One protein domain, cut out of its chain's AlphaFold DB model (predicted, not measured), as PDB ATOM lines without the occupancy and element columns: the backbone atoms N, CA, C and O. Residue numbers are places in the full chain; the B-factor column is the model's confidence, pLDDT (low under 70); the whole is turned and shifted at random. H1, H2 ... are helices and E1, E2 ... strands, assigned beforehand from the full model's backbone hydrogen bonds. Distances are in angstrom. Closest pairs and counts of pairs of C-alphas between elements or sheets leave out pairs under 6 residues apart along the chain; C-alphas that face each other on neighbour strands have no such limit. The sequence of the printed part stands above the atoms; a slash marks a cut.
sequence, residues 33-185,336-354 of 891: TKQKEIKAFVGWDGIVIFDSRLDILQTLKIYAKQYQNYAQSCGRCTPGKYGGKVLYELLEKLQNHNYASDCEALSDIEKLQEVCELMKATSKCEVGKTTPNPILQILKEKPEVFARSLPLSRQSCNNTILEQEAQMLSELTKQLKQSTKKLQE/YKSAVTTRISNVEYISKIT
ATOM      1  N   THR A  33      27.726  37.345 -75.733       32.66
ATOM      2  CA  THR A  33      28.739  36.910 -74.756       32.66
ATOM      3  C   THR A  33      28.208  36.980 -73.317       32.66
ATOM      4  O   THR A  33      27.476  37.884 -72.924       32.66
ATOM      5  N   LYS A  34      28.539  35.949 -72.527       40.78
ATOM      6  CA  LYS A  34      28.149  35.731 -71.122       40.78
ATOM      7  C   LYS A  34      28.426  36.979 -70.253       40.78
ATOM      8  O   LYS A  34      29.587  37.322 -70.040       40.78
ATOM      9  N   GLN A  35      27.384  37.636 -69.734       49.69
ATOM     10  CA  GLN A  35      27.499  38.825 -68.869       49.69
ATOM     11  C   GLN A  35      28.079  38.477 -67.478       49.69
ATOM     12  O   GLN A  35      27.800  37.406 -66.939       49.69
ATOM     13  N   LYS A  36      28.883  39.380 -66.891       56.22
ATOM     14  CA  LYS A  36      29.491  39.237 -65.551       56.22
ATOM     15  C   LYS A  36      28.766  40.135 -64.544       56.22
ATOM     16  O   LYS A  36      28.708  41.346 -64.738       56.22
ATOM     17  N   GLU A  37      28.237  39.568 -63.465       69.69
ATOM     18  CA  GLU A  37      27.586  40.337 -62.391       69.69
ATOM     19  C   GLU A  37      28.611  40.885 -61.384       69.69
ATOM     20  O   GLU A  37      29.614  40.220 -61.106       69.69
ATOM     21  N   ILE A  38      28.344  42.057 -60.779       78.75
ATOM     22  CA  ILE A  38      29.112  42.517 -59.607       78.75
ATOM     23  C   ILE A  38      28.805  41.588 -58.437       78.75
ATOM     24  O   ILE A  38      27.671  41.501 -57.974       78.75
ATOM     25  N   LYS A  39      29.844  40.947 -57.916       83.31
ATOM     26  CA  LYS A  39      29.774  40.073 -56.748       83.31
ATOM     27  C   LYS A  39      30.165  40.813 -55.458       83.31
ATOM     28  O   LYS A  39      29.627  40.508 -54.396       83.31
ATOM     29  N   ALA A  40      31.033  41.827 -55.536       87.69
ATOM     30  CA  ALA A  40      31.328  42.751 -54.433       87.69
ATOM     31  C   ALA A  40      31.879  44.102 -54.925       87.69
ATOM     32  O   ALA A  40      32.461  44.189 -56.008       87.69
ATOM     33  N   PHE A  41      31.743  45.139 -54.097       90.56
ATOM     34  CA  PHE A  41      32.403  46.435 -54.262       90.56
ATOM     35  C   PHE A  41      33.205  46.772 -53.002       90.56
ATOM     36  O   PHE A  41      32.663  46.760 -51.900       90.56
ATOM     37  N   VAL A  42      34.487  47.086 -53.165       92.31
ATOM     38  CA  VAL A  42      35.403  47.477 -52.087       92.31
ATOM     39  C   VAL A  42      35.844  48.917 -52.327       92.31
ATOM     40  O   VAL A  42      36.358  49.230 -53.398       92.31
ATOM     41  N   GLY A  43      35.659  49.799 -51.351       90.38
ATOM     42  CA  GLY A  43      35.991  51.217 -51.463       90.38
ATOM     43  C   GLY A  43      36.567  51.810 -50.181       90.38
ATOM     44  O   GLY A  43      36.795  51.132 -49.184       90.38
ATOM     45  N   TRP A  44      36.791  53.120 -50.195       89.00
ATOM     46  CA  TRP A  44      37.426  53.851 -49.091       89.00
ATOM     47  C   TRP A  44      36.564  53.960 -47.823       89.00
ATOM     48  O   TRP A  44      37.103  54.238 -46.750       89.00
ATOM     49  N   ASP A  45      35.253  53.738 -47.926       87.31
ATOM     50  CA  ASP A  45      34.322  53.750 -46.789       87.31
ATOM     51  C   ASP A  45      33.906  52.349 -46.326       87.31
ATOM     52  O   ASP A  45      33.224  52.228 -45.312       87.31
ATOM     53  N   GLY A  46      34.350  51.291 -47.009       89.69
ATOM     54  CA  GLY A  46      34.008  49.924 -46.635       89.69
ATOM     55  C   GLY A  46      33.860  48.981 -47.822       89.69
ATOM     56  O   GLY A  46      34.324  49.250 -48.929       89.69
ATOM     57  N   ILE A  47      33.204  47.855 -47.578       88.62
ATOM     58  CA  ILE A  47      32.930  46.798 -48.546       88.62
ATOM     59  C   ILE A  47      31.445  46.440 -48.539       88.62
ATOM     60  O   ILE A  47      30.804  46.343 -47.494       88.62
ATOM     61  N   VAL A  48      30.909  46.210 -49.735       86.88
ATOM     62  CA  VAL A  48      29.567  45.673 -49.963       86.88
ATOM     63  C   VAL A  48      29.706  44.344 -50.694       86.88
ATOM     64  O   VAL A  48      30.350  44.271 -51.740       86.88
ATOM     65  N   ILE A  49      29.107  43.291 -50.138       81.81
ATOM     66  CA  ILE A  49      29.147  41.929 -50.682       81.81
ATOM     67  C   ILE A  49      27.754  41.589 -51.210       81.81
ATOM     68  O   ILE A  49      26.787  41.600 -50.449       81.81
ATOM     69  N   PHE A  50      27.660  41.278 -52.500       82.88
ATOM     70  CA  PHE A  50      26.424  40.833 -53.150       82.88
ATOM     71  C   PHE A  50      26.352  39.306 -53.251       82.88
ATOM     72  O   PHE A  50      25.263  38.742 -53.238       82.88
ATOM     73  N   ASP A  51      27.507  38.637 -53.302       79.31
ATOM     74  CA  ASP A  51      27.618  37.181 -53.351       79.31
ATOM     75  C   ASP A  51      28.454  36.657 -52.178       79.31
ATOM     76  O   ASP A  51      29.658  36.902 -52.081       79.31
ATOM     77  N   SER A  52      27.809  35.918 -51.275       73.50
ATOM     78  CA  SER A  52      28.433  35.365 -50.069       73.50
ATOM     79  C   SER A  52      29.384  34.196 -50.337       73.50
ATOM     80  O   SER A  52      30.056  33.749 -49.408       73.50
ATOM     81  N   ARG A  53      29.454  33.700 -51.581       76.12
ATOM     82  CA  ARG A  53      30.386  32.641 -52.003       76.12
ATOM     83  C   ARG A  53      31.797  33.162 -52.273       76.12
ATOM     84  O   ARG A  53      32.699  32.362 -52.501       76.12
ATOM     85  N   LEU A  54      31.994  34.483 -52.297       81.19
ATOM     86  CA  LEU A  54      33.307  35.076 -52.523       81.19
ATOM     87  C   LEU A  54      34.282  34.737 -51.394       81.19
ATOM     88  O   LEU A  54      33.963  34.887 -50.216       81.19
ATOM     89  N   ASP A  55      35.512  34.387 -51.773       87.25
ATOM     90  CA  ASP A  55      36.642  34.380 -50.847       87.25
ATOM     91  C   ASP A  55      36.953  35.834 -50.451       87.25
ATOM     92  O   ASP A  55      37.510  36.632 -51.224       87.25
ATOM     93  N   ILE A  56      36.526  36.204 -49.242       88.56
ATOM     94  CA  ILE A  56      36.690  37.559 -48.718       88.56
ATOM     95  C   ILE A  56      38.147  37.836 -48.380       88.56
ATOM     96  O   ILE A  56      38.607  38.958 -48.592       88.56
ATOM     97  N   LEU A  57      38.904  36.830 -47.948       89.38
ATOM     98  CA  LEU A  57      40.318  37.004 -47.650       89.38
ATOM     99  C   LEU A  57      41.113  37.276 -48.930       89.38
ATOM    100  O   LEU A  57      41.898  38.224 -48.973       89.38
ATOM    101  N   GLN A  58      40.823  36.548 -50.013       90.31
ATOM    102  CA  GLN A  58      41.364  36.846 -51.340       90.31
ATOM    103  C   GLN A  58      40.985  38.255 -51.797       90.31
ATOM    104  O   GLN A  58      41.832  38.995 -52.295       90.31
ATOM    105  N   THR A  59      39.719  38.638 -51.622       91.25
ATOM    106  CA  THR A  59      39.215  39.953 -52.028       91.25
ATOM    107  C   THR A  59      39.943  41.081 -51.296       91.25
ATOM    108  O   THR A  59      40.464  41.999 -51.933       91.25
ATOM    109  N   LEU A  60      40.062  40.992 -49.969       93.19
ATOM    110  CA  LEU A  60      40.791  41.965 -49.155       93.19
ATOM    111  C   LEU A  60      42.290  41.972 -49.487       93.19
ATOM    112  O   LEU A  60      42.886  43.045 -49.566       93.19
ATOM    113  N   LYS A  61      42.894  40.805 -49.756       92.94
ATOM    114  CA  LYS A  61      44.298  40.693 -50.179       92.94
ATOM    115  C   LYS A  61      44.550  41.388 -51.516       92.94
ATOM    116  O   LYS A  61      45.530  42.118 -51.653       92.94
ATOM    117  N   ILE A  62      43.678  41.195 -52.508       91.25
ATOM    118  CA  ILE A  62      43.799  41.870 -53.810       91.25
ATOM    119  C   ILE A  62      43.646  43.381 -53.630       91.25
ATOM    120  O   ILE A  62      44.463  44.133 -54.154       91.25
ATOM    121  N   TYR A  63      42.669  43.834 -52.841       92.56
ATOM    122  CA  TYR A  63      42.500  45.255 -52.530       92.56
ATOM    123  C   TYR A  63      43.752  45.854 -51.862       92.56
ATOM    124  O   TYR A  63      44.269  46.885 -52.300       92.56
ATOM    125  N   ALA A  64      44.309  45.159 -50.866       91.69
ATOM    126  CA  ALA A  64      45.561  45.521 -50.207       91.69
ATOM    127  C   ALA A  64      46.749  45.585 -51.176       91.69
ATOM    128  O   ALA A  64      47.564  46.505 -51.099       91.69
ATOM    129  N   LYS A  65      46.828  44.645 -52.126       89.25
ATOM    130  CA  LYS A  65      47.855  44.632 -53.174       89.25
ATOM    131  C   LYS A  65      47.794  45.891 -54.036       89.25
ATOM    132  O   LYS A  65      48.835  46.467 -54.341       89.25
ATOM    133  N   GLN A  66      46.594  46.353 -54.391       87.62
ATOM    134  CA  GLN A  66      46.444  47.583 -55.177       87.62
ATOM    135  C   GLN A  66      46.922  48.810 -54.404       87.62
ATOM    136  O   GLN A  66      47.646  49.645 -54.951       87.62
ATOM    137  N   TYR A  67      46.612  48.882 -53.107       87.50
ATOM    138  CA  TYR A  67      47.196  49.912 -52.254       87.50
ATOM    139  C   TYR A  67      48.714  49.810 -52.182       87.50
ATOM    140  O   TYR A  67      49.391  50.829 -52.278       87.50
ATOM    141  N   GLN A  68      49.264  48.605 -52.061       84.44
ATOM    142  CA  GLN A  68      50.703  48.408 -51.993       84.44
ATOM    143  C   GLN A  68      51.417  48.871 -53.272       84.44
ATOM    144  O   GLN A  68      52.427  49.571 -53.174       84.44
ATOM    145  N   ASN A  69      50.868  48.576 -54.454       81.25
ATOM    146  CA  ASN A  69      51.383  49.066 -55.740       81.25
ATOM    147  C   ASN A  69      51.434  50.608 -55.771       81.25
ATOM    148  O   ASN A  69      52.442  51.218 -56.149       81.25
ATOM    149  N   TYR A  70      50.367  51.254 -55.290       78.12
ATOM    150  CA  TYR A  70      50.321  52.706 -55.126       78.12
ATOM    151  C   TYR A  70      51.329  53.211 -54.074       78.12
ATOM    152  O   TYR A  70      52.032  54.205 -54.282       78.12
ATOM    153  N   ALA A  71      51.430  52.546 -52.926       73.12
ATOM    154  CA  ALA A  71      52.214  52.999 -51.784       73.12
ATOM    155  C   ALA A  71      53.727  52.885 -52.026       73.12
ATOM    156  O   ALA A  71      54.477  53.782 -51.622       73.12
ATOM    157  N   GLN A  72      54.172  51.834 -52.727       66.75
ATOM    158  CA  GLN A  72      55.562  51.679 -53.178       66.75
ATOM    159  C   GLN A  72      55.986  52.823 -54.091       66.75
ATOM    160  O   GLN A  72      57.084  53.360 -53.943       66.75
ATOM    161  N   SER A  73      55.073  53.239 -54.963       62.31
ATOM    162  CA  SER A  73      55.240  54.396 -55.826       62.31
ATOM    163  C   SER A  73      55.264  55.701 -55.013       62.31
ATOM    164  O   SER A  73      56.140  56.541 -55.166       62.31
ATOM    165  N   CYS A  74      54.357  55.889 -54.065       73.56
ATOM    166  CA  CYS A  74      54.271  57.131 -53.298       73.56
ATOM    167  C   CYS A  74      55.494  57.400 -52.392       73.56
ATOM    168  O   CYS A  74      56.093  58.474 -52.455       73.56
ATOM    169  N   GLY A  75      55.824  56.472 -51.487       70.94
ATOM    170  CA  GLY A  75      56.964  56.573 -50.566       70.94
ATOM    171  C   GLY A  75      56.991  57.739 -49.553       70.94
ATOM    172  O   GLY A  75      57.981  57.874 -48.842       70.94
ATOM    173  N   ARG A  76      55.942  58.573 -49.443       73.56
ATOM    174  CA  ARG A  76      55.959  59.826 -48.645       73.56
ATOM    175  C   ARG A  76      55.860  59.652 -47.122       73.56
ATOM    176  O   ARG A  76      56.233  60.567 -46.388       73.56
ATOM    177  N   CYS A  77      55.305  58.547 -46.625       83.94
ATOM    178  CA  CYS A  77      55.229  58.280 -45.187       83.94
ATOM    179  C   CYS A  77      55.440  56.798 -44.876       83.94
ATOM    180  O   CYS A  77      54.899  55.928 -45.560       83.94
ATOM    181  N   THR A  78      56.200  56.523 -43.815       87.06
ATOM    182  CA  THR A  78      56.504  55.166 -43.344       87.06
ATOM    183  C   THR A  78      55.240  54.347 -43.064       87.06
ATOM    184  O   THR A  78      55.158  53.247 -43.610       87.06
ATOM    185  N   PRO A  79      54.214  54.868 -42.346       86.81
ATOM    186  CA  PRO A  79      52.992  54.102 -42.092       86.81
ATOM    187  C   PRO A  79      52.248  53.735 -43.375       86.81
ATOM    188  O   PRO A  79      51.708  52.645 -43.489       86.81
ATOM    189  N   GLY A  80      52.273  54.612 -44.381       84.69
ATOM    190  CA  GLY A  80      51.610  54.349 -45.651       84.69
ATOM    191  C   GLY A  80      52.356  53.306 -46.482       84.69
ATOM    192  O   GLY A  80      51.741  52.354 -46.950       84.69
ATOM    193  N   LYS A  81      53.678  53.473 -46.641       84.75
ATOM    194  CA  LYS A  81      54.530  52.613 -47.479       84.75
ATOM    195  C   LYS A  81      54.719  51.215 -46.892       84.75
ATOM    196  O   LYS A  81      54.555  50.228 -47.598       84.75
ATOM    197  N   TYR A  82      55.115  51.135 -45.624       88.00
ATOM    198  CA  TYR A  82      55.405  49.856 -44.976       88.00
ATOM    199  C   TYR A  82      54.157  49.236 -44.360       88.00
ATOM    200  O   TYR A  82      54.023  48.021 -44.418       88.00
ATOM    201  N   GLY A  83      53.215  50.038 -43.852       88.19
ATOM    202  CA  GLY A  83      51.940  49.511 -43.357       88.19
ATOM    203  C   GLY A  83      51.153  48.794 -44.453       88.19
ATOM    204  O   GLY A  83      50.683  47.689 -44.218       88.19
ATOM    205  N   GLY A  84      51.110  49.340 -45.678       87.38
ATOM    206  CA  GLY A  84      50.502  48.652 -46.828       87.38
ATOM    207  C   GLY A  84      51.141  47.299 -47.134       87.38
ATOM    208  O   GLY A  84      50.434  46.328 -47.400       87.38
ATOM    209  N   LYS A  85      52.474  47.222 -47.025       89.25
ATOM    210  CA  LYS A  85      53.233  45.990 -47.243       89.25
ATOM    211  C   LYS A  85      52.890  44.953 -46.179       89.25
ATOM    212  O   LYS A  85      52.520  43.839 -46.527       89.25
ATOM    213  N   VAL A  86      52.959  45.346 -44.908       92.12
ATOM    214  CA  VAL A  86      52.644  44.477 -43.766       92.12
ATOM    215  C   VAL A  86      51.200  43.988 -43.843       92.12
ATOM    216  O   VAL A  86      50.938  42.815 -43.619       92.12
ATOM    217  N   LEU A  87      50.264  44.864 -44.205       91.56
ATOM    218  CA  LEU A  87      48.853  44.528 -44.362       91.56
ATOM    219  C   LEU A  87      48.636  43.484 -45.471       91.56
ATOM    220  O   LEU A  87      47.924  42.507 -45.248       91.56
ATOM    221  N   TYR A  88      49.285  43.637 -46.631       91.94
ATOM    222  CA  TYR A  88      49.261  42.625 -47.694       91.94
ATOM    223  C   TYR A  88      49.879  41.292 -47.239       91.94
ATOM    224  O   TYR A  88      49.263  40.245 -47.423       91.94
ATOM    225  N   GLU A  89      51.062  41.327 -46.618       92.12
ATOM    226  CA  GLU A  89      51.782  40.131 -46.155       92.12
ATOM    227  C   GLU A  89      51.009  39.374 -45.065       92.12
ATOM    228  O   GLU A  89      50.984  38.146 -45.076       92.12
ATOM    229  N   LEU A  90      50.330  40.078 -44.152       92.88
ATOM    230  CA  LEU A  90      49.475  39.458 -43.135       92.88
ATOM    231  C   LEU A  90      48.251  38.782 -43.759       92.88
ATOM    232  O   LEU A  90      47.937  37.656 -43.391       92.88
ATOM    233  N   LEU A  91      47.584  39.426 -44.723       92.62
ATOM    234  CA  LEU A  91      46.457  38.818 -45.443       92.62
ATOM    235  C   LEU A  91      46.898  37.607 -46.277       92.62
ATOM    236  O   LEU A  91      46.184  36.612 -46.353       92.62
ATOM    237  N   GLU A  92      48.082  37.673 -46.889       90.19
ATOM    238  CA  GLU A  92      48.674  36.551 -47.618       90.19
ATOM    239  C   GLU A  92      49.039  35.392 -46.687       90.19
ATOM    240  O   GLU A  92      48.744  34.239 -47.007       90.19
ATOM    241  N   LYS A  93      49.616  35.692 -45.517       89.69
ATOM    242  CA  LYS A  93      49.890  34.702 -44.474       89.69
ATOM    243  C   LYS A  93      48.592  34.046 -44.007       89.69
ATOM    244  O   LYS A  93      48.498  32.828 -44.065       89.69
ATOM    245  N   LEU A  94      47.576  34.831 -43.655       89.19
ATOM    246  CA  LEU A  94      46.270  34.319 -43.225       89.19
ATOM    247  C   LEU A  94      45.617  33.409 -44.277       89.19
ATOM    248  O   LEU A  94      44.895  32.489 -43.910       89.19
ATOM    249  N   GLN A  95      45.861  33.647 -45.571       84.81
ATOM    250  CA  GLN A  95      45.263  32.849 -46.646       84.81
ATOM    251  C   GLN A  95      46.007  31.539 -46.925       84.81
ATOM    252  O   GLN A  95      45.384  30.561 -47.331       84.81
ATOM    253  N   ASN A  96      47.330  31.525 -46.758       82.06
ATOM    254  CA  ASN A  96      48.177  30.414 -47.203       82.06
ATOM    255  C   ASN A  96      48.770  29.587 -46.055       82.06
ATOM    256  O   ASN A  96      49.291  28.499 -46.297       82.06
ATOM    257  N   HIS A  97      48.776  30.109 -44.830       76.88
ATOM    258  CA  HIS A  97      49.438  29.465 -43.706       76.88
ATOM    259  C   HIS A  97      48.561  28.356 -43.118       76.88
ATOM    260  O   HIS A  97      47.430  28.599 -42.708       76.88
ATOM    261  N   ASN A  98      49.113  27.145 -43.012       69.88
ATOM    262  CA  ASN A  98      48.503  26.074 -42.229       69.88
ATOM    263  C   ASN A  98      48.774  26.351 -40.750       69.88
ATOM    264  O   ASN A  98      49.856  26.056 -40.242       69.88
ATOM    265  N   TYR A  99      47.815  26.975 -40.078       72.25
ATOM    266  CA  TYR A  99      47.896  27.232 -38.645       72.25
ATOM    267  C   TYR A  99      47.891  25.923 -37.856       72.25
ATOM    268  O   TYR A  99      47.073  25.043 -38.120       72.25
ATOM    269  N   ALA A 100      48.802  25.800 -36.887       60.78
ATOM    270  CA  ALA A 100      48.864  24.629 -36.013       60.78
ATOM    271  C   ALA A 100      47.813  24.692 -34.890       60.78
ATOM    272  O   ALA A 100      47.491  23.675 -34.279       60.78
ATOM    273  N   SER A 101      47.288  25.890 -34.605       66.62
ATOM    274  CA  SER A 101      46.204  26.126 -33.652       66.62
ATOM    275  C   SER A 101      45.417  27.393 -33.998       66.62
ATOM    276  O   SER A 101      45.954  28.326 -34.600       66.62
ATOM    277  N   ASP A 102      44.168  27.468 -33.537       70.00
ATOM    278  CA  ASP A 102      43.319  28.659 -33.696       70.00
ATOM    279  C   ASP A 102      43.920  29.907 -33.016       70.00
ATOM    280  O   ASP A 102      43.710  31.033 -33.468       70.00
ATOM    281  N   CYS A 103      44.721  29.724 -31.959       73.69
ATOM    282  CA  CYS A 103      45.388  30.813 -31.242       73.69
ATOM    283  C   CYS A 103      46.402  31.569 -32.116       73.69
ATOM    284  O   CYS A 103      46.542  32.785 -31.986       73.69
ATOM    285  N   GLU A 104      47.096  30.875 -33.022       75.94
ATOM    286  CA  GLU A 104      48.050  31.509 -33.941       75.94
ATOM    287  C   GLU A 104      47.334  32.367 -34.994       75.94
ATOM    288  O   GLU A 104      47.777  33.479 -35.287       75.94
ATOM    289  N   ALA A 105      46.202  31.885 -35.516       78.12
ATOM    290  CA  ALA A 105      45.385  32.632 -36.470       78.12
ATOM    291  C   ALA A 105      44.789  33.894 -35.825       78.12
ATOM    292  O   ALA A 105      44.832  34.971 -36.418       78.12
ATOM    293  N   LEU A 106      44.294  33.785 -34.585       83.31
ATOM    294  CA  LEU A 106      43.783  34.928 -33.822       83.31
ATOM    295  C   LEU A 106      44.856  35.998 -33.594       83.31
ATOM    296  O   LEU A 106      44.578  37.180 -33.782       83.31
ATOM    297  N   SER A 107      46.092  35.601 -33.278       86.81
ATOM    298  CA  SER A 107      47.200  36.548 -33.092       86.81
ATOM    299  C   SER A 107      47.535  37.329 -34.371       86.81
ATOM    300  O   SER A 107      47.747  38.543 -34.326       86.81
ATOM    301  N   ASP A 108      47.540  36.668 -35.534       89.75
ATOM    302  CA  ASP A 108      47.751  37.354 -36.815       89.75
ATOM    303  C   ASP A 108      46.586  38.303 -37.163       89.75
ATOM    304  O   ASP A 108      46.820  39.371 -37.735       89.75
ATOM    305  N   ILE A 109      45.347  37.956 -36.791       90.44
ATOM    306  CA  ILE A 109      44.165  38.822 -36.961       90.44
ATOM    307  C   ILE A 109      44.249  40.057 -36.056       90.44
ATOM    308  O   ILE A 109      44.001  41.171 -36.523       90.44
ATOM    309  N   GLU A 110      44.635  39.896 -34.790       91.31
ATOM    310  CA  GLU A 110      44.856  41.015 -33.864       91.31
ATOM    311  C   GLU A 110      45.929  41.963 -34.399       91.31
ATOM    312  O   GLU A 110      45.734  43.180 -34.446       91.31
ATOM    313  N   LYS A 111      47.033  41.404 -34.904       93.50
ATOM    314  CA  LYS A 111      48.101  42.183 -35.532       93.50
ATOM    315  C   LYS A 111      47.628  42.905 -36.794       93.50
ATOM    316  O   LYS A 111      47.998  44.058 -37.018       93.50
ATOM    317  N   LEU A 112      46.800  42.261 -37.620       94.56
ATOM    318  CA  LEU A 112      46.184  42.892 -38.789       94.56
ATOM    319  C   LEU A 112      45.316  44.090 -38.372       94.56
ATOM    320  O   LEU A 112      45.412  45.154 -38.988       94.56
ATOM    321  N   GLN A 113      44.513  43.941 -37.317       95.12
ATOM    322  CA  GLN A 113      43.685  45.017 -36.773       95.12
ATOM    323  C   GLN A 113      44.536  46.170 -36.218       95.12
ATOM    324  O   GLN A 113      44.257  47.331 -36.518       95.12
ATOM    325  N   GLU A 114      45.601  45.869 -35.474       95.00
ATOM    326  CA  GLU A 114      46.514  46.874 -34.920       95.00
ATOM    327  C   GLU A 114      47.193  47.696 -36.028       95.00
ATOM    328  O   GLU A 114      47.202  48.929 -35.987       95.00
ATOM    329  N   VAL A 115      47.691  47.031 -37.078       94.44
ATOM    330  CA  VAL A 115      48.282  47.699 -38.249       94.44
ATOM    331  C   VAL A 115      47.251  48.578 -38.957       94.44
ATOM    332  O   VAL A 115      47.568  49.708 -39.339       94.44
ATOM    333  N   CYS A 116      46.014  48.095 -39.108       95.44
ATOM    334  CA  CYS A 116      44.926  48.855 -39.717       95.44
ATOM    335  C   CYS A 116      44.625  50.155 -38.952       95.44
ATOM    336  O   CYS A 116      44.566  51.228 -39.563       95.44
ATOM    337  N   GLU A 117      44.485  50.085 -37.628       94.69
ATOM    338  CA  GLU A 117      44.227  51.264 -36.792       94.69
ATOM    339  C   GLU A 117      45.421  52.229 -36.774       94.69
ATOM    340  O   GLU A 117      45.250  53.446 -36.903       94.69
ATOM    341  N   LEU A 118      46.652  51.705 -36.727       92.75
ATOM    342  CA  LEU A 118      47.861  52.524 -36.805       92.75
ATOM    343  C   LEU A 118      47.942  53.280 -38.136       92.75
ATOM    344  O   LEU A 118      48.207  54.487 -38.151       92.75
ATOM    345  N   MET A 119      47.697  52.601 -39.261       92.00
ATOM    346  CA  MET A 119      47.668  53.230 -40.584       92.00
ATOM    347  C   MET A 119      46.611  54.331 -40.659       92.00
ATOM    348  O   MET A 119      46.902  55.419 -41.168       92.00
ATOM    349  N   LYS A 120      45.413  54.073 -40.123       91.00
ATOM    350  CA  LYS A 120      44.299  55.025 -40.075       91.00
ATOM    351  C   LYS A 120      44.630  56.274 -39.260       91.00
ATOM    352  O   LYS A 120      44.316  57.385 -39.689       91.00
ATOM    353  N   ALA A 121      45.313  56.108 -38.130       89.38
ATOM    354  CA  ALA A 121      45.698  57.209 -37.253       89.38
ATOM    355  C   ALA A 121      46.892  58.028 -37.781       89.38
ATOM    356  O   ALA A 121      46.926  59.245 -37.601       89.38
ATOM    357  N   THR A 122      47.868  57.388 -38.438       88.88
ATOM    358  CA  THR A 122      49.198  57.993 -38.672       88.88
ATOM    359  C   THR A 122      49.555  58.261 -40.138       88.88
ATOM    360  O   THR A 122      50.529  58.968 -40.417       88.88
ATOM    361  N   SER A 123      48.792  57.742 -41.106       88.19
ATOM    362  CA  SER A 123      49.046  58.026 -42.524       88.19
ATOM    363  C   SER A 123      48.862  59.511 -42.851       88.19
ATOM    364  O   SER A 123      47.910  60.147 -42.412       88.19
ATOM    365  N   LYS A 124      49.750  60.077 -43.681       84.12
ATOM    366  CA  LYS A 124      49.706  61.504 -44.065       84.12
ATOM    367  C   LYS A 124      48.706  61.836 -45.180       84.12
ATOM    368  O   LYS A 124      48.470  63.005 -45.448       84.12
ATOM    369  N   CYS A 125      48.168  60.832 -45.869       81.56
ATOM    370  CA  CYS A 125      47.270  61.002 -47.013       81.56
ATOM    371  C   CYS A 125      45.995  60.184 -46.830       81.56
ATOM    372  O   CYS A 125      45.977  59.221 -46.062       81.56
ATOM    373  N   GLU A 126      44.943  60.552 -47.557       84.38
ATOM    374  CA  GLU A 126      43.620  59.967 -47.351       84.38
ATOM    375  C   GLU A 126      43.553  58.491 -47.751       84.38
ATOM    376  O   GLU A 126      43.021  57.676 -47.001       84.38
ATOM    377  N   VAL A 127      44.162  58.115 -48.876       87.44
ATOM    378  CA  VAL A 127      44.231  56.712 -49.311       87.44
ATOM    379  C   VAL A 127      44.867  55.811 -48.248       87.44
ATOM    380  O   VAL A 127      44.342  54.741 -47.956       87.44
ATOM    381  N   GLY A 128      45.939  56.262 -47.585       88.81
ATOM    382  CA  GLY A 128      46.575  55.497 -46.505       88.81
ATOM    383  C   GLY A 128      45.700  55.375 -45.256       88.81
ATOM    384  O   GLY A 128      45.730  54.346 -44.588       88.81
ATOM    385  N   LYS A 129      44.879  56.394 -44.963       88.44
ATOM    386  CA  LYS A 129      43.936  56.368 -43.833       88.44
ATOM    387  C   LYS A 129      42.693  55.518 -44.093       88.44
ATOM    388  O   LYS A 129      42.078  55.041 -43.146       88.44
ATOM    389  N   THR A 130      42.293  55.379 -45.355       90.56
ATOM    390  CA  THR A 130      41.015  54.764 -45.750       90.56
ATOM    391  C   THR A 130      41.142  53.339 -46.257       90.56
ATOM    392  O   THR A 130      40.206  52.562 -46.107       90.56
ATOM    393  N   THR A 131      42.309  52.953 -46.780       92.00
ATOM    394  CA  THR A 131      42.592  51.561 -47.170       92.00
ATOM    395  C   THR A 131      42.279  50.542 -46.061       92.00
ATOM    396  O   THR A 131      41.742  49.488 -46.384       92.00
ATOM    397  N   PRO A 132      42.520  50.814 -44.763       94.44
ATOM    398  CA  PRO A 132      42.155  49.870 -43.704       94.44
ATOM    399  C   PRO A 132      40.644  49.651 -43.500       94.44
ATOM    400  O   PRO A 132      40.255  48.649 -42.904       94.44
ATOM    401  N   ASN A 133      39.778  50.566 -43.957       93.69
ATOM    402  CA  ASN A 133      38.356  50.566 -43.586       93.69
ATOM    403  C   ASN A 133      37.599  49.286 -43.996       93.69
ATOM    404  O   ASN A 133      36.923  48.737 -43.129       93.69
ATOM    405  N   PRO A 134      37.718  48.751 -45.231       93.38
ATOM    406  CA  PRO A 134      37.059  47.493 -45.604       93.38
ATOM    407  C   PRO A 134      37.456  46.297 -44.736       93.38
ATOM    408  O   PRO A 134      36.621  45.455 -44.419       93.38
ATOM    409  N   ILE A 135      38.728  46.232 -44.335       93.94
ATOM    410  CA  ILE A 135      39.259  45.143 -43.506       93.94
ATOM    411  C   ILE A 135      38.677  45.254 -42.099       93.94
ATOM    412  O   ILE A 135      38.099  44.294 -41.596       93.94
ATOM    413  N   LEU A 136      38.755  46.444 -41.497       93.62
ATOM    414  CA  LEU A 136      38.183  46.712 -40.176       93.62
ATOM    415  C   LEU A 136      36.669  46.473 -40.143       93.62
ATOM    416  O   LEU A 136      36.164  45.927 -39.165       93.62
ATOM    417  N   GLN A 137      35.948  46.850 -41.204       91.12
ATOM    418  CA  GLN A 137      34.513  46.605 -41.309       91.12
ATOM    419  C   GLN A 137      34.206  45.105 -41.264       91.12
ATOM    420  O   GLN A 137      33.384  44.681 -40.456       91.12
ATOM    421  N   ILE A 138      34.883  44.292 -42.082       88.75
ATOM    422  CA  ILE A 138      34.658  42.842 -42.112       88.75
ATOM    423  C   ILE A 138      35.015  42.194 -40.775       88.75
ATOM    424  O   ILE A 138      34.217  41.414 -40.259       88.75
ATOM    425  N   LEU A 139      36.160  42.546 -40.185       89.31
ATOM    426  CA  LEU A 139      36.583  41.999 -38.891       89.31
ATOM    427  C   LEU A 139      35.595  42.336 -37.764       89.31
ATOM    428  O   LEU A 139      35.383  41.521 -36.870       89.31
ATOM    429  N   LYS A 140      34.972  43.522 -37.805       87.50
ATOM    430  CA  LYS A 140      34.054  43.993 -36.762       87.50
ATOM    431  C   LYS A 140      32.613  43.522 -36.957       87.50
ATOM    432  O   LYS A 140      31.955  43.154 -35.989       87.50
ATOM    433  N   GLU A 141      32.094  43.611 -38.177       85.00
ATOM    434  CA  GLU A 141      30.668  43.419 -38.471       85.00
ATOM    435  C   GLU A 141      30.346  42.008 -38.970       85.00
ATOM    436  O   GLU A 141      29.202  41.571 -38.842       85.00
ATOM    437  N   LYS A 142      31.330  41.318 -39.564       81.25
ATOM    438  CA  LYS A 142      31.177  40.005 -40.212       81.25
ATOM    439  C   LYS A 142      32.364  39.055 -39.951       81.25
ATOM    440  O   LYS A 142      32.889  38.467 -40.908       81.25
ATOM    441  N   PRO A 143      32.804  38.859 -38.689       80.56
ATOM    442  CA  PRO A 143      33.937  37.983 -38.373       80.56
ATOM    443  C   PRO A 143      33.717  36.535 -38.837       80.56
ATOM    444  O   PRO A 143      34.666  35.858 -39.221       80.56
ATOM    445  N   GLU A 144      32.468  36.068 -38.886       75.56
ATOM    446  CA  GLU A 144      32.104  34.740 -39.378       75.56
ATOM    447  C   GLU A 144      32.391  34.556 -40.873       75.56
ATOM    448  O   GLU A 144      32.733  33.458 -41.309       75.56
ATOM    449  N   VAL A 145      32.267  35.621 -41.670       74.75
ATOM    450  CA  VAL A 145      32.558  35.587 -43.110       74.75
ATOM    451  C   VAL A 145      34.068  35.562 -43.335       74.75
ATOM    452  O   VAL A 145      34.555  34.816 -44.187       74.75
ATOM    453  N   PHE A 146      34.813  36.326 -42.535       81.06
ATOM    454  CA  PHE A 146      36.272  36.310 -42.546       81.06
ATOM    455  C   PHE A 146      36.821  34.930 -42.156       81.06
ATOM    456  O   PHE A 146      37.629  34.359 -42.885       81.06
ATOM    457  N   ALA A 147      36.314  34.351 -41.062       78.38
ATOM    458  CA  ALA A 147      36.761  33.060 -40.542       78.38
ATOM    459  C   ALA A 147      36.536  31.896 -41.522       78.38
ATOM    460  O   ALA A 147      37.377  31.009 -41.618       78.38
ATOM    461  N   ARG A 148      35.446  31.913 -42.308       76.19
ATOM    462  CA  ARG A 148      35.184  30.900 -43.356       76.19
ATOM    463  C   ARG A 148      36.258  30.841 -44.441       76.19
ATOM    464  O   ARG A 148      36.372  29.817 -45.105       76.19
ATOM    465  N   SER A 149      36.987  31.935 -44.643       77.06
ATOM    466  CA  SER A 149      38.028  32.037 -45.669       77.06
ATOM    467  C   SER A 149      39.407  31.606 -45.150       77.06
ATOM    468  O   SER A 149      40.363  31.588 -45.921       77.06
ATOM    469  N   LEU A 150      39.535  31.274 -43.857       79.88
ATOM    470  CA  LEU A 150      40.790  30.803 -43.278       79.88
ATOM    471  C   LEU A 150      40.987  29.305 -43.566       79.88
ATOM    472  O   LEU A 150      40.059  28.515 -43.369       79.88
ATOM    473  N   PRO A 151      42.200  28.880 -43.960       66.25
ATOM    474  CA  PRO A 151      42.563  27.474 -44.090       66.25
ATOM    475  C   PRO A 151      42.814  26.869 -42.698       66.25
ATOM    476  O   PRO A 151      43.930  26.487 -42.353       66.25
ATOM    477  N   LEU A 152      41.787  26.822 -41.848       60.59
ATOM    478  CA  LEU A 152      41.903  26.183 -40.540       60.59
ATOM    479  C   LEU A 152      41.971  24.667 -40.730       60.59
ATOM    480  O   LEU A 152      41.127  24.068 -41.408       60.59
ATOM    481  N   SER A 153      42.961  24.026 -40.109       46.19
ATOM    482  CA  SER A 153      42.975  22.574 -39.994       46.19
ATOM    483  C   SER A 153      41.711  22.149 -39.252       46.19
ATOM    484  O   SER A 153      41.547  22.462 -38.074       46.19
ATOM    485  N   ARG A 154      40.823  21.389 -39.901       42.84
ATOM    486  CA  ARG A 154      39.726  20.664 -39.232       42.84
ATOM    487  C   ARG A 154      40.271  19.511 -38.366       42.84
ATOM    488  O   ARG A 154      39.804  18.382 -38.453       42.84
ATOM    489  N   GLN A 155      41.298  19.771 -37.567       38.97
ATOM    490  CA  GLN A 155      41.971  18.815 -36.695       38.97
ATOM    491  C   GLN A 155      42.145  19.392 -35.285       38.97
ATOM    492  O   GLN A 155      43.227  19.310 -34.728       38.97
ATOM    493  N   SER A 156      41.091  19.952 -34.678       34.31
ATOM    494  CA  SER A 156      41.030  20.076 -33.202       34.31
ATOM    495  C   SER A 156      39.689  20.528 -32.612       34.31
ATOM    496  O   SER A 156      39.651  20.892 -31.441       34.31
ATOM    497  N   CYS A 157      38.562  20.465 -33.327       30.97
ATOM    498  CA  CYS A 157      37.252  20.625 -32.682       30.97
ATOM    499  C   CYS A 157      36.522  19.284 -32.660       30.97
ATOM    500  O   CYS A 157      35.778  18.959 -33.577       30.97
ATOM    501  N   ASN A 158      36.813  18.500 -31.617       37.38
ATOM    502  CA  ASN A 158      36.056  17.358 -31.092       37.38
ATOM    503  C   ASN A 158      34.869  16.871 -31.952       37.38
ATOM    504  O   ASN A 158      33.716  17.205 -31.668       37.38
ATOM    505  N   ASN A 159      35.139  15.964 -32.900       37.06
ATOM    506  CA  ASN A 159      34.102  15.118 -33.510       37.06
ATOM    507  C   ASN A 159      33.283  14.358 -32.449       37.06
ATOM    508  O   ASN A 159      32.129  14.032 -32.682       37.06
ATOM    509  N   THR A 160      33.814  14.173 -31.241       41.66
ATOM    510  CA  THR A 160      33.105  13.564 -30.115       41.66
ATOM    511  C   THR A 160      31.937  14.388 -29.572       41.66
ATOM    512  O   THR A 160      30.992  13.783 -29.085       41.66
ATOM    513  N   ILE A 161      31.951  15.727 -29.647       38.72
ATOM    514  CA  ILE A 161      30.863  16.552 -29.077       38.72
ATOM    515  C   ILE A 161      29.710  16.685 -30.075       38.72
ATOM    516  O   ILE A 161      28.563  16.474 -29.698       38.72
ATOM    517  N   LEU A 162      30.001  16.932 -31.356       36.81
ATOM    518  CA  LEU A 162      28.969  17.035 -32.397       36.81
ATOM    519  C   LEU A 162      28.302  15.683 -32.700       36.81
ATOM    520  O   LEU A 162      27.093  15.646 -32.926       36.81
ATOM    521  N   GLU A 163      29.037  14.565 -32.645       41.66
ATOM    522  CA  GLU A 163      28.442  13.223 -32.764       41.66
ATOM    523  C   GLU A 163      27.582  12.866 -31.542       41.66
ATOM    524  O   GLU A 163      26.498  12.300 -31.705       41.66
ATOM    525  N   GLN A 164      28.005  13.253 -30.331       44.81
ATOM    526  CA  GLN A 164      27.204  13.079 -29.113       44.81
ATOM    527  C   GLN A 164      25.951  13.965 -29.115       44.81
ATOM    528  O   GLN A 164      24.879  13.497 -28.734       44.81
ATOM    529  N   GLU A 165      26.040  15.208 -29.589       42.81
ATOM    530  CA  GLU A 165      24.900  16.123 -29.712       42.81
ATOM    531  C   GLU A 165      23.918  15.674 -30.798       42.81
ATOM    532  O   GLU A 165      22.707  15.701 -30.568       42.81
ATOM    533  N   ALA A 166      24.405  15.175 -31.939       42.41
ATOM    534  CA  ALA A 166      23.568  14.605 -32.995       42.41
ATOM    535  C   ALA A 166      22.872  13.304 -32.551       42.41
ATOM    536  O   ALA A 166      21.685  13.114 -32.838       42.41
ATOM    537  N   GLN A 167      23.557  12.431 -31.798       48.19
ATOM    538  CA  GLN A 167      22.938  11.251 -31.181       48.19
ATOM    539  C   GLN A 167      21.890  11.638 -30.136       48.19
ATOM    540  O   GLN A 167      20.792  11.079 -30.144       48.19
ATOM    541  N   MET A 168      22.179  12.625 -29.286       47.69
ATOM    542  CA  MET A 168      21.252  13.087 -28.253       47.69
ATOM    543  C   MET A 168      20.006  13.750 -28.867       47.69
ATOM    544  O   MET A 168      18.891  13.462 -28.437       47.69
ATOM    545  N   LEU A 169      20.163  14.560 -29.923       44.72
ATOM    546  CA  LEU A 169      19.059  15.152 -30.694       44.72
ATOM    547  C   LEU A 169      18.223  14.098 -31.432       44.72
ATOM    548  O   LEU A 169      16.995  14.198 -31.452       44.72
ATOM    549  N   SER A 170      18.855  13.068 -31.999       46.16
ATOM    550  CA  SER A 170      18.162  11.929 -32.617       46.16
ATOM    551  C   SER A 170      17.320  11.151 -31.594       46.16
ATOM    552  O   SER A 170      16.157  10.828 -31.862       46.16
ATOM    553  N   GLU A 171      17.865  10.903 -30.401       52.19
ATOM    554  CA  GLU A 171      17.175  10.187 -29.322       52.19
ATOM    555  C   GLU A 171      16.007  11.013 -28.751       52.19
ATOM    556  O   GLU A 171      14.891  10.506 -28.616       52.19
ATOM    557  N   LEU A 172      16.210  12.321 -28.541       48.66
ATOM    558  CA  LEU A 172      15.154  13.266 -28.155       48.66
ATOM    559  C   LEU A 172      14.053  13.358 -29.215       48.66
ATOM    560  O   LEU A 172      12.871  13.370 -28.877       48.66
ATOM    561  N   THR A 173      14.406  13.353 -30.502       45.31
ATOM    562  CA  THR A 173      13.433  13.394 -31.606       45.31
ATOM    563  C   THR A 173      12.616  12.100 -31.686       45.31
ATOM    564  O   THR A 173      11.410  12.146 -31.950       45.31
ATOM    565  N   LYS A 174      13.225  10.937 -31.408       55.06
ATOM    566  CA  LYS A 174      12.504   9.659 -31.265       55.06
ATOM    567  C   LYS A 174      11.534   9.684 -30.083       55.06
ATOM    568  O   LYS A 174      10.370   9.322 -30.261       55.06
ATOM    569  N   GLN A 175      11.971  10.159 -28.915       52.53
ATOM    570  CA  GLN A 175      11.127  10.273 -27.719       52.53
ATOM    571  C   GLN A 175       9.968  11.264 -27.916       52.53
ATOM    572  O   GLN A 175       8.836  10.990 -27.499       52.53
ATOM    573  N   LEU A 176      10.211  12.370 -28.628       45.88
ATOM    574  CA  LEU A 176       9.182  13.346 -28.982       45.88
ATOM    575  C   LEU A 176       8.152  12.730 -29.940       45.88
ATOM    576  O   LEU A 176       6.953  12.800 -29.678       45.88
ATOM    577  N   LYS A 177       8.592  12.040 -31.004       49.97
ATOM    578  CA  LYS A 177       7.692  11.347 -31.950       49.97
ATOM    579  C   LYS A 177       6.844  10.271 -31.263       49.97
ATOM    580  O   LYS A 177       5.653  10.160 -31.547       49.97
ATOM    581  N   GLN A 178       7.419   9.521 -30.323       54.28
ATOM    582  CA  GLN A 178       6.709   8.479 -29.575       54.28
ATOM    583  C   GLN A 178       5.684   9.059 -28.582       54.28
ATOM    584  O   GLN A 178       4.599   8.499 -28.422       54.28
ATOM    585  N   SER A 179       5.978  10.215 -27.979       54.06
ATOM    586  CA  SER A 179       5.046  10.947 -27.106       54.06
ATOM    587  C   SER A 179       3.913  11.617 -27.894       54.06
ATOM    588  O   SER A 179       2.762  11.600 -27.464       54.06
ATOM    589  N   THR A 180       4.214  12.136 -29.089       51.16
ATOM    590  CA  THR A 180       3.226  12.770 -29.980       51.16
ATOM    591  C   THR A 180       2.236  11.739 -30.536       51.16
ATOM    592  O   THR A 180       1.038  12.006 -30.591       51.16
ATOM    593  N   LYS A 181       2.704  10.521 -30.850       57.56
ATOM    594  CA  LYS A 181       1.846   9.401 -31.273       57.56
ATOM    595  C   LYS A 181       0.866   8.964 -30.172       57.56
ATOM    596  O   LYS A 181      -0.317   8.802 -30.452       57.56
ATOM    597  N   LYS A 182       1.321   8.868 -28.916       54.66
ATOM    598  CA  LYS A 182       0.450   8.560 -27.761       54.66
ATOM    599  C   LYS A 182      -0.608   9.643 -27.510       54.66
ATOM    600  O   LYS A 182      -1.734   9.328 -27.142       54.66
ATOM    601  N   LEU A 183      -0.258  10.913 -27.730       51.81
ATOM    602  CA  LEU A 183      -1.189  12.046 -27.647       51.81
ATOM    603  C   LEU A 183      -2.248  12.021 -28.758       51.81
ATOM    604  O   LEU A 183      -3.391  12.396 -28.511       51.81
ATOM    605  N   GLN A 184      -1.886  11.560 -29.956       56.28
ATOM    606  CA  GLN A 184      -2.813  11.427 -31.078       56.28
ATOM    607  C   GLN A 184      -3.795  10.262 -30.883       56.28
ATOM    608  O   GLN A 184      -4.998  10.463 -31.015       56.28
ATOM    609  N   GLU A 185      -3.310   9.096 -30.443       57.69
ATOM    610  CA  GLU A 185      -4.148   7.931 -30.102       57.69
ATOM    611  C   GLU A 185      -5.129   8.245 -28.953       57.69
ATOM    612  O   GLU A 185      -6.292   7.840 -28.980       57.69
ATOM    613  N   TYR A 336      50.301  54.650 -62.466       46.53
ATOM    614  CA  TYR A 336      48.971  55.052 -62.922       46.53
ATOM    615  C   TYR A 336      48.491  54.426 -64.240       46.53
ATOM    616  O   TYR A 336      47.974  55.117 -65.114       46.53
ATOM    617  N   LYS A 337      48.485  53.087 -64.337       47.53
ATOM    618  CA  LYS A 337      47.338  52.461 -65.023       47.53
ATOM    619  C   LYS A 337      46.080  52.863 -64.247       47.53
ATOM    620  O   LYS A 337      45.987  52.577 -63.053       47.53
ATOM    621  N   SER A 338      45.166  53.585 -64.896       52.16
ATOM    622  CA  SER A 338      43.959  54.143 -64.270       52.16
ATOM    623  C   SER A 338      43.078  53.055 -63.652       52.16
ATOM    624  O   SER A 338      42.577  53.244 -62.541       52.16
ATOM    625  N   ALA A 339      43.009  51.889 -64.301       61.12
ATOM    626  CA  ALA A 339      42.481  50.667 -63.719       61.12
ATOM    627  C   ALA A 339      43.432  49.474 -63.865       61.12
ATOM    628  O   ALA A 339      44.121  49.314 -64.876       61.12
ATOM    629  N   VAL A 340      43.436  48.605 -62.852       75.25
ATOM    630  CA  VAL A 340      44.162  47.330 -62.858       75.25
ATOM    631  C   VAL A 340      43.161  46.196 -62.690       75.25
ATOM    632  O   VAL A 340      42.539  46.066 -61.630       75.25
ATOM    633  N   THR A 341      43.053  45.356 -63.719       77.31
ATOM    634  CA  THR A 341      42.247  44.131 -63.696       77.31
ATOM    635  C   THR A 341      43.127  42.940 -63.338       77.31
ATOM    636  O   THR A 341      44.091  42.631 -64.035       77.31
ATOM    637  N   THR A 342      42.796  42.252 -62.248       80.69
ATOM    638  CA  THR A 342      43.426  40.980 -61.861       80.69
ATOM    639  C   THR A 342      42.429  39.848 -62.064       80.69
ATOM    640  O   THR A 342      41.314  39.934 -61.563       80.69
ATOM    641  N   ARG A 343      42.808  38.786 -62.780       79.81
ATOM    642  CA  ARG A 343      41.957  37.604 -62.986       79.81
ATOM    643  C   ARG A 343      42.446  36.451 -62.119       79.81
ATOM    644  O   ARG A 343      43.627  36.119 -62.171       79.81
ATOM    645  N   ILE A 344      41.550  35.854 -61.338       80.44
ATOM    646  CA  ILE A 344      41.816  34.633 -60.568       80.44
ATOM    647  C   ILE A 344      40.634  33.689 -60.765       80.44
ATOM    648  O   ILE A 344      39.509  34.000 -60.371       80.44
ATOM    649  N   SER A 345      40.896  32.527 -61.364       80.12
ATOM    650  CA  SER A 345      39.853  31.572 -61.756       80.12
ATOM    651  C   SER A 345      38.768  32.268 -62.605       80.12
ATOM    652  O   SER A 345      39.103  32.962 -63.564       80.12
ATOM    653  N   ASN A 346      37.488  32.134 -62.241       76.88
ATOM    654  CA  ASN A 346      36.350  32.741 -62.946       76.88
ATOM    655  C   ASN A 346      35.969  34.140 -62.418       76.88
ATOM    656  O   ASN A 346      34.891  34.646 -62.740       76.88
ATOM    657  N   VAL A 347      36.822  34.752 -61.587       82.62
ATOM    658  CA  VAL A 347      36.575  36.042 -60.933       82.62
ATOM    659  C   VAL A 347      37.614  37.068 -61.384       82.62
ATOM    660  O   VAL A 347      38.814  36.794 -61.447       82.62
ATOM    661  N   GLU A 348      37.157  38.278 -61.677       86.50
ATOM    662  CA  GLU A 348      37.994  39.419 -62.016       86.50
ATOM    663  C   GLU A 348      37.843  40.524 -60.973       86.50
ATOM    664  O   GLU A 348      36.750  40.830 -60.499       86.50
ATOM    665  N   TYR A 349      38.966  41.142 -60.638       87.50
ATOM    666  CA  TYR A 349      39.079  42.233 -59.685       87.50
ATOM    667  C   TYR A 349      39.508  43.476 -60.448       87.50
ATOM    668  O   TYR A 349      40.672  43.588 -60.837       87.50
ATOM    669  N   ILE A 350      38.572  44.386 -60.686       87.62
ATOM    670  CA  ILE A 350      38.784  45.619 -61.439       87.62
ATOM    671  C   ILE A 350      38.965  46.739 -60.428       87.62
ATOM    672  O   ILE A 350      38.008  47.165 -59.785       87.62
ATOM    673  N   SER A 351      40.197  47.201 -60.261       89.62
ATOM    674  CA  SER A 351      40.521  48.287 -59.339       89.62
ATOM    675  C   SER A 351      40.718  49.601 -60.075       89.62
ATOM    676  O   SER A 351      41.260  49.592 -61.171       89.62
ATOM    677  N   LYS A 352      40.300  50.718 -59.475       88.62
ATOM    678  CA  LYS A 352      40.516  52.074 -59.991       88.62
ATOM    679  C   LYS A 352      40.934  53.011 -58.868       88.62
ATOM    680  O   LYS A 352      40.313  53.032 -57.798       88.62
ATOM    681  N   ILE A 353      41.971  53.799 -59.139       88.94
ATOM    682  CA  ILE A 353      42.392  54.907 -58.283       88.94
ATOM    683  C   ILE A 353      41.692  56.175 -58.770       88.94
ATOM    684  O   ILE A 353      41.638  56.449 -59.965       88.94
ATOM    685  N   THR A 354      41.136  56.948 -57.843       91.81
ATOM    686  CA  THR A 354      40.472  58.217 -58.158       91.81
ATOM    687  C   THR A 354      40.720  59.245 -57.060       91.81
ATOM    688  O   THR A 354      41.255  58.919 -56.004       91.81
TER     689      THR A 354
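What this domain is: This is residues 33 to 185 and 336 to 354 of the 891 residues of the protein "Formate dehydrogenase" of Helicobacter trogontum (UniProt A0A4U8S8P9). Three long helices, H1, H2 and H3, run side by side, each turning back on the one before; the short helices H4, H5 and H6 fold back along one side of them, two small strand hairpins, E1 with E2 and E3 with E4, lie by H1, and the lone helix H7 sticks out of this body as a long arm. The printed part has 172 residues, with seven named helices and four named strands in the order E1 E2 H1 H2 H3 H4 H5 H6 H7 E3 E4; it is mostly helix, and its two sheets, E1 - E2 and E3 - E4, are both antiparallel. The whole is loose, with a radius of gyration of the C-alphas of 22.0 A, and elongated, spanning 79 by 45 by 26 A; the arm, residues 157 to 185, stands free, and the body without it spans 45 by 45 by 23 A.

Where its parts are: Begin at Thr 33 and go on to C-alpha 37 at (27.586, 40.337, -62.391), where E1, residues 37 to 43, sets out for 17.6 A. E2 comes back over residues 46 to 49. Find C-alpha 56 at (36.690, 37.559, -48.718); from there H1 runs to residue 74, 26.7 A. H2 holds residues 78 to 96, 26.4 A, and H3 residues 102 to 122, 30.3 A. Then come three shorter helices, H4 at residues 126 to 130, H5 at 133 to 141 and H6 at 143 to 148. H7, residues 159 to 185, is the longest helix, 39.1 A, and ends at C-alpha 185, (-4.148, 7.931, -30.102). After the cut, look for E3 at residues 339 to 344, 16.4 A, and E4 at 347 to 354, 22.7 A, ending at C-alpha 354, (40.472, 58.217, -58.158).

How they stand to each other: H2 and H3 are the hub, touching three other helices each. H1 and H2 form a helical hairpin: they touch at a shallow tilt of 28 degrees, opposite ways, with the C-alphas of Ala 71 and Lys 81 closest at 4.9 A. H2 and H3 form the next, at a shallow tilt of 22 degrees, opposite ways, closest at Pro 79 and Met 119, whose C-alphas are 5.6 A apart. H1 and H3 are apart. H3 and H4 touch only at the corner, the C-alphas of Lys 120 and Lys 129 being closest at 4.0 A. H5 touches H3 at a steep tilt of 46 degrees, opposite ways, with the C-alphas of Gln 113 and Leu 136 closest at 6.7 A. H6 only just touches H1, with 3 pairs of C-alphas within 8 A, and is about perpendicular to it at 76 degrees; the closest C-alphas are those of Ile 56 and Phe 146, 6.3 A apart. In the hairpin of E1 and E2, N 41 and O 48 are within hydrogen-bond range at 2.9 A; the closest C-alphas of E2 and H5, those of Gly 46 and Pro 134, are 4.0 A apart. In the hairpin of E3 and E4, N 349 and O 342 are within range at 2.8 A; the closest C-alphas of H1 and E4, those of Gln 66 and Ser 351, are 7.3 A apart. E1 and E4 are near each other, with 14 pairs of C-alphas within 10 A. H7 touches no helix. Every O i to N i+4 pair is within hydrogen-bond range in H3, H4, H5, H6 and H7; in H1 and in H2 it is 14 of 15.

The domain as a whole: The C-alphas farthest apart in the domain, those of Arg 76 and Glu 185, are 81.5 A apart. Residues 186 to 335 are not printed, and C-alphas 185 and 336 stand 78.2 A apart across this cut. Of the links printed whole, E2 to H1 and H6 to H7 are short and the others tight. The mean pLDDT of the printed part is 75.7; 49 residues are under 70, among them residues 33 to 37, 151 to 185 and 336 to 339, and the mean of H7 is 48.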